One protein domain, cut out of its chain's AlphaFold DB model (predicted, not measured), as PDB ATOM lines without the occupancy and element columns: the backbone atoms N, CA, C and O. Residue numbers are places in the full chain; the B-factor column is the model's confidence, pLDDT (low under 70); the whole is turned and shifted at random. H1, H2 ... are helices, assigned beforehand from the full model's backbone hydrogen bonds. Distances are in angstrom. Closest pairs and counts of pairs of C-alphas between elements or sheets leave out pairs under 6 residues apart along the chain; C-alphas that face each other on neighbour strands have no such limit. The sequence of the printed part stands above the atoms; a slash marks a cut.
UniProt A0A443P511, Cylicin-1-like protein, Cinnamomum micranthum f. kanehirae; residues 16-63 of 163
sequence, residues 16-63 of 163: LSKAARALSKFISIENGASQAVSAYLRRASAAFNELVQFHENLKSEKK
ATOM      1  N   LEU A  16     -11.155 -26.310   7.253       93.06
ATOM      2  CA  LEU A  16     -10.210 -27.263   7.852       93.06
ATOM      3  C   LEU A  16     -10.256 -28.636   7.168       93.06
ATOM      4  O   LEU A  16      -9.220 -29.187   6.807       93.06
ATOM      5  N   SER A  17     -11.455 -29.154   6.888       93.75
ATOM      6  CA  SER A  17     -11.624 -30.427   6.176       93.75
ATOM      7  C   SER A  17     -11.045 -30.380   4.756       93.75
ATOM      8  O   SER A  17     -10.493 -31.370   4.275       93.75
ATOM      9  N   LYS A  18     -11.136 -29.230   4.071       94.94
ATOM     10  CA  LYS A  18     -10.549 -29.043   2.737       94.94
ATOM     11  C   LYS A  18      -9.021 -29.004   2.805       94.94
ATOM     12  O   LYS A  18      -8.383 -29.624   1.957       94.94
ATOM     13  N   ALA A  19      -8.455 -28.350   3.820       94.81
ATOM     14  CA  ALA A  19      -7.015 -28.327   4.070       94.81
ATOM     15  C   ALA A  19      -6.462 -29.733   4.367       94.81
ATOM     16  O   ALA A  19      -5.529 -30.178   3.698       94.81
ATOM     17  N   ALA A  20      -7.098 -30.477   5.279       95.31
ATOM     18  CA  ALA A  20      -6.708 -31.850   5.618       95.31
ATOM     19  C   ALA A  20      -6.722 -32.775   4.386       95.31
ATOM     20  O   ALA A  20      -5.790 -33.551   4.151       95.31
ATOM     21  N   ARG A  21      -7.748 -32.638   3.534       94.19
ATOM     22  CA  ARG A  21      -7.858 -33.412   2.292       94.19
ATOM     23  C   ARG A  21      -6.795 -33.032   1.263       94.19
ATOM     24  O   ARG A  21      -6.300 -33.910   0.564       94.19
ATOM     25  N   ALA A  22      -6.459 -31.748   1.143       94.19
ATOM     26  CA  ALA A  22      -5.397 -31.291   0.248       94.19
ATOM     27  C   ALA A  22      -4.034 -31.867   0.666       94.19
ATOM     28  O   ALA A  22      -3.337 -32.427  -0.177       94.19
ATOM     29  N   LEU A  23      -3.713 -31.828   1.963       93.19
ATOM     30  CA  LEU A  23      -2.490 -32.429   2.506       93.19
ATOM     31  C   LEU A  23      -2.447 -33.947   2.302       93.19
ATOM     32  O   LEU A  23      -1.439 -34.474   1.842       93.19
ATOM     33  N   SER A  24      -3.554 -34.646   2.560       92.12
ATOM     34  CA  SER A  24      -3.630 -36.102   2.359       92.12
ATOM     35  C   SER A  24      -3.363 -36.490   0.901       92.12
ATOM     36  O   SER A  24      -2.616 -37.426   0.624       92.12
ATOM     37  N   LYS A  25      -3.931 -35.735  -0.050       93.81
ATOM     38  CA  LYS A  25      -3.682 -35.937  -1.484       93.81
ATOM     39  C   LYS A  25      -2.231 -35.659  -1.859       93.81
ATOM     40  O   LYS A  25      -1.646 -36.433  -2.605       93.81
ATOM     41  N   PHE A  26      -1.650 -34.589  -1.329       91.69
ATOM     42  CA  PHE A  26      -0.256 -34.240  -1.594       91.69
ATOM     43  C   PHE A  26       0.718 -35.345  -1.157       91.69
ATOM     44  O   PHE A  26       1.696 -35.612  -1.845       91.69
ATOM     45  N   ILE A  27       0.424 -36.023  -0.046       90.81
ATOM     46  CA  ILE A  27       1.243 -37.130   0.474       90.81
ATOM     47  C   ILE A  27       1.030 -38.427  -0.310       90.81
ATOM     48  O   ILE A  27       1.935 -39.248  -0.380       90.81
ATOM     49  N   SER A  28      -0.156 -38.628  -0.892       87.81
ATOM     50  CA  SER A  28      -0.449 -39.825  -1.694       87.81
ATOM     51  C   SER A  28       0.293 -39.872  -3.032       87.81
ATOM     52  O   SER A  28       0.361 -40.930  -3.652       87.81
ATOM     53  N   ILE A  29       0.828 -38.736  -3.481       89.94
ATOM     54  CA  ILE A  29       1.605 -38.625  -4.712       89.94
ATOM     55  C   ILE A  29       3.082 -38.809  -4.360       89.94
ATOM     56  O   ILE A  29       3.569 -38.232  -3.386       89.94
ATOM     57  N   GLU A  30       3.804 -39.586  -5.165       81.38
ATOM     58  CA  GLU A  30       5.253 -39.711  -5.045       81.38
ATOM     59  C   GLU A  30       5.911 -38.370  -5.395       81.38
ATOM     60  O   GLU A  30       5.851 -37.895  -6.527       81.38
ATOM     61  N   ASN A  31       6.468 -37.707  -4.383       80.88
ATOM     62  CA  ASN A  31       6.886 -36.304  -4.447       80.88
ATOM     63  C   ASN A  31       8.411 -36.120  -4.366       80.88
ATOM     64  O   ASN A  31       8.876 -34.994  -4.202       80.88
ATOM     65  N   GLY A  32       9.187 -37.207  -4.470       86.94
ATOM     66  CA  GLY A  32      10.657 -37.173  -4.448       86.94
ATOM     67  C   GLY A  32      11.255 -36.539  -3.185       86.94
ATOM     68  O   GLY A  32      12.426 -36.166  -3.170       86.94
ATOM     69  N   ALA A  33      10.449 -36.362  -2.134       88.25
ATOM     70  CA  ALA A  33      10.856 -35.682  -0.919       88.25
ATOM     71  C   ALA A  33      11.792 -36.565  -0.084       88.25
ATOM     72  O   ALA A  33      11.661 -37.790  -0.054       88.25
ATOM     73  N   SER A  34      12.709 -35.938   0.658       92.31
ATOM     74  CA  SER A  34      13.580 -36.668   1.582       92.31
ATOM     75  C   SER A  34      12.772 -37.382   2.673       92.31
ATOM     76  O   SER A  34      11.671 -36.961   3.040       92.31
ATOM     77  N   GLN A  35      13.336 -38.450   3.246       91.56
ATOM     78  CA  GLN A  35      12.667 -39.255   4.277       91.56
ATOM     79  C   GLN A  35      12.236 -38.428   5.503       91.56
ATOM     80  O   GLN A  35      11.171 -38.654   6.077       91.56
ATOM     81  N   ALA A  36      13.038 -37.436   5.896       93.50
ATOM     82  CA  ALA A  36      12.696 -36.540   6.997       93.50
ATOM     83  C   ALA A  36      11.460 -35.681   6.671       93.50
ATOM     84  O   ALA A  36      10.566 -35.527   7.509       93.50
ATOM     85  N   VAL A  37      11.381 -35.167   5.439       93.38
ATOM     86  CA  VAL A  37      10.251 -34.357   4.964       93.38
ATOM     87  C   VAL A  37       8.998 -35.216   4.825       93.38
ATOM     88  O   VAL A  37       7.931 -34.811   5.280       93.38
ATOM     89  N   SER A  38       9.107 -36.431   4.284       91.81
ATOM     90  CA  SER A  38       7.956 -37.333   4.161       91.81
ATOM     91  C   SER A  38       7.391 -37.729   5.530       91.81
ATOM     92  O   SER A  38       6.175 -37.700   5.732       91.81
ATOM     93  N   ALA A  39       8.253 -38.001   6.517       93.50
ATOM     94  CA  ALA A  39       7.833 -38.258   7.892       93.50
ATOM     95  C   ALA A  39       7.132 -37.041   8.519       93.50
ATOM     96  O   ALA A  39       6.098 -37.196   9.172       93.50
ATOM     97  N   TYR A  40       7.658 -35.832   8.298       96.19
ATOM     98  CA  TYR A  40       7.019 -34.597   8.752       96.19
ATOM     99  C   TYR A  40       5.627 -34.419   8.137       96.19
ATOM    100  O   TYR A  40       4.663 -34.197   8.867       96.19
ATOM    101  N   LEU A  41       5.499 -34.585   6.819       93.88
ATOM    102  CA  LEU A  41       4.223 -34.444   6.121       93.88
ATOM    103  C   LEU A  41       3.187 -35.459   6.619       93.88
ATOM    104  O   LEU A  41       2.036 -35.094   6.857       93.88
ATOM    105  N   ARG A  42       3.589 -36.714   6.856       93.62
ATOM    106  CA  ARG A  42       2.705 -37.739   7.434       93.62
ATOM    107  C   ARG A  42       2.198 -37.342   8.821       93.62
ATOM    108  O   ARG A  42       0.999 -37.453   9.073       93.62
ATOM    109  N   ARG A  43       3.077 -36.833   9.694       95.44
ATOM    110  CA  ARG A  43       2.687 -36.319  11.020       95.44
ATOM    111  C   ARG A  43       1.743 -35.124  10.911       95.44
ATOM    112  O   ARG A  43       0.724 -35.093  11.591       95.44
ATOM    113  N   ALA A  44       2.040 -34.180  10.020       95.75
ATOM    114  CA  ALA A  44       1.186 -33.022   9.783       95.75
ATOM    115  C   ALA A  44      -0.214 -33.446   9.310       95.75
ATOM    116  O   ALA A  44      -1.216 -32.973   9.836       95.75
ATOM    117  N   SER A  45      -0.304 -34.392   8.374       94.94
ATOM    118  CA  SER A  45      -1.596 -34.901   7.911       94.94
ATOM    119  C   SER A  45      -2.403 -35.567   9.022       94.94
ATOM    120  O   SER A  45      -3.621 -35.394   9.054       94.94
ATOM    121  N   ALA A  46      -1.757 -36.309   9.925       95.00
ATOM    122  CA  ALA A  46      -2.428 -36.891  11.085       95.00
ATOM    123  C   ALA A  46      -2.985 -35.798  12.013       95.00
ATOM    124  O   ALA A  46      -4.177 -35.806  12.309       95.00
ATOM    125  N   ALA A  47      -2.175 -34.790  12.351       96.50
ATOM    126  CA  ALA A  47      -2.594 -33.670  13.197       96.50
ATOM    127  C   ALA A  47      -3.774 -32.875  12.602       96.50
ATOM    128  O   ALA A  47      -4.707 -32.500  13.309       96.50
ATOM    129  N   PHE A  48      -3.786 -32.652  11.283       94.75
ATOM    130  CA  PHE A  48      -4.921 -32.000  10.618       94.75
ATOM    131  C   PHE A  48      -6.203 -32.836  10.698       94.75
ATOM    132  O   PHE A  48      -7.287 -32.278  10.867       94.75
ATOM    133  N   ASN A  49      -6.101 -34.163  10.600       94.19
ATOM    134  CA  ASN A  49      -7.254 -35.048  10.752       94.19
ATOM    135  C   ASN A  49      -7.789 -35.039  12.192       94.19
ATOM    136  O   ASN A  49      -9.003 -34.976  12.387       94.19
ATOM    137  N   GLU A  50      -6.906 -35.035  13.189       95.44
ATOM    138  CA  GLU A  50      -7.279 -34.886  14.601       95.44
ATOM    139  C   GLU A  50      -7.981 -33.549  14.857       95.44
ATOM    140  O   GLU A  50      -9.033 -33.507  15.496       95.44
ATOM    141  N   LEU A  51      -7.474 -32.459  14.277       95.06
ATOM    142  CA  LEU A  51      -8.089 -31.138  14.390       95.06
ATOM    143  C   LEU A  51      -9.500 -31.100  13.782       95.06
ATOM    144  O   LEU A  51     -10.405 -30.476  14.342       95.06
ATOM    145  N   VAL A  52      -9.711 -31.778  12.650       94.44
ATOM    146  CA  VAL A  52     -11.044 -31.908  12.045       94.44
ATOM    147  C   VAL A  52     -11.996 -32.632  13.000       94.44
ATOM    148  O   VAL A  52     -13.093 -32.130  13.241       94.44
ATOM    149  N   GLN A  53     -11.570 -33.751  13.591       92.50
ATOM    150  CA  GLN A  53     -12.385 -34.512  14.547       92.50
ATOM    151  C   GLN A  53     -12.702 -33.698  15.806       92.50
ATOM    152  O   GLN A  53     -13.852 -33.638  16.240       92.50
ATOM    153  N   PHE A  54     -11.706 -33.009  16.363       92.38
ATOM    154  CA  PHE A  54     -11.888 -32.133  17.517       92.38
ATOM    155  C   PHE A  54     -12.933 -31.044  17.240       92.38
ATOM    156  O   PHE A  54     -13.858 -30.832  18.026       92.38
ATOM    157  N   HIS A  55     -12.851 -30.396  16.077       89.81
ATOM    158  CA  HIS A  55     -13.806 -29.366  15.681       89.81
ATOM    159  C   HIS A  55     -15.230 -29.911  15.464       89.81
ATOM    160  O   HIS A  55     -16.213 -29.208  15.720       89.81
ATOM    161  N   GLU A  56     -15.373 -31.158  15.014       86.81
ATOM    162  CA  GLU A  56     -16.672 -31.831  14.929       86.81
ATOM    163  C   GLU A  56     -17.255 -32.142  16.314       86.81
ATOM    164  O   GLU A  56     -18.447 -31.900  16.540       86.81
ATOM    165  N   ASN A  57     -16.423 -32.582  17.260       83.50
ATOM    166  CA  ASN A  57     -16.827 -32.870  18.638       83.50
ATOM    167  C   ASN A  57     -17.310 -31.608  19.376       83.50
ATOM    168  O   ASN A  57     -18.372 -31.611  19.997       83.50
ATOM    169  N   LEU A  58     -16.633 -30.471  19.202       83.06
ATOM    170  CA  LEU A  58     -17.092 -29.192  19.762       83.06
ATOM    171  C   LEU A  58     -18.472 -28.756  19.233       83.06
ATOM    172  O   LEU A  58     -19.234 -28.059  19.912       83.06
ATOM    173  N   LYS A  59     -18.814 -29.138  17.998       75.19
ATOM    174  CA  LYS A  59     -20.122 -28.835  17.399       75.19
ATOM    175  C   LYS A  59     -21.219 -29.782  17.877       75.19
ATOM    176  O   LYS A  59     -22.386 -29.377  17.892       75.19
ATOM    177  N   SER A  60     -20.887 -31.023  18.222       64.75
ATOM    178  CA  SER A  60     -21.863 -32.014  18.681       64.75
ATOM    179  C   SER A  60     -22.289 -31.760  20.132       64.75
ATOM    180  O   SER A  60     -23.488 -31.797  20.415       64.75
ATOM    181  N   GLU A  61     -21.374 -31.360  21.020       60.56
ATOM    182  CA  GLU A  61     -21.686 -31.045  22.426       60.56
ATOM    183  C   GLU A  61     -22.726 -29.923  22.582       60.56
ATOM    184  O   GLU A  61     -23.635 -30.002  23.415       60.56
ATOM    185  N   LYS A  62     -22.683 -28.907  21.712       59.59
ATOM    186  CA  LYS A  62     -23.658 -27.799  21.709       59.59
ATOM    187  C   LYS A  62     -25.089 -28.248  21.384       59.59
ATOM    188  O   LYS A  62     -26.041 -27.560  21.750       59.59
ATOM    189  N   LYS A  63     -25.272 -29.393  20.717       58.19
ATOM    190  CA  LYS A  63     -26.604 -29.921  20.368       58.19
ATOM    191  C   LYS A  63     -27.256 -30.692  21.516       58.19
ATOM    192  O   LYS A  63     -28.480 -30.755  21.565       58.19
TER     193      LYS A  63
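This is residues 16 to 63 of the 163 residues of the protein "Cylicin-1-like protein" of Cinnamomum micranthum f. kanehirae (UniProt A0A443P511). What shape do these atoms make? They make a helical hairpin with unequal arms: the short helix H1 lies side by side with part of the much longer H2, and residues 56 to 63 of H2 stick out beyond the pair. What is it built of? The printed part has 48 residues, with two named helices in the order H1, H2 and no named strand, and its class is all helix. How is it spread in space? It is loose, with a radius of gyration of the C-alphas of 13.3 A, and spans 45 by 17 by 10 A, a rod.

Where does the first helix lie? H1 holds residues 16 to 28, from C-alpha 16 at (-10.210, -27.263, 7.852) to C-alpha 28 at (-0.449, -39.825, -1.694), 18.6 A from first to last C-alpha. Where is the second? H2 holds residues 35 to 63, 43.5 A from first to last C-alpha. It begins with C-alpha 35 at (12.667, -39.255, 4.277) and ends with C-alpha 63 at (-26.604, -29.921, 20.368).

How do the helices stand to each other? H1 and H2 touch, and their closest C-alphas, those of Ala 20 and Phe 48, are 5.3 A apart. They form a helical hairpin, running opposite ways at a shallow tilt of 26 degrees. What do their backbones show? In H1 every O i to N i+4 pair is within hydrogen-bond range, and in H2 23 of 25 are.

How large is it? The two C-alphas farthest apart, those of Gly 32 and Lys 63, are 45.4 A apart. Without residues 56 to 63, which stand free, the body spans 32 by 15 by 9 A. Is the run of residues whole? The printed part has no cut, and the link from H1 to H2, 6 residues, is short. Where is confidence low? The mean pLDDT of the printed part is 89.1, and residues 60 to 63 are under 70.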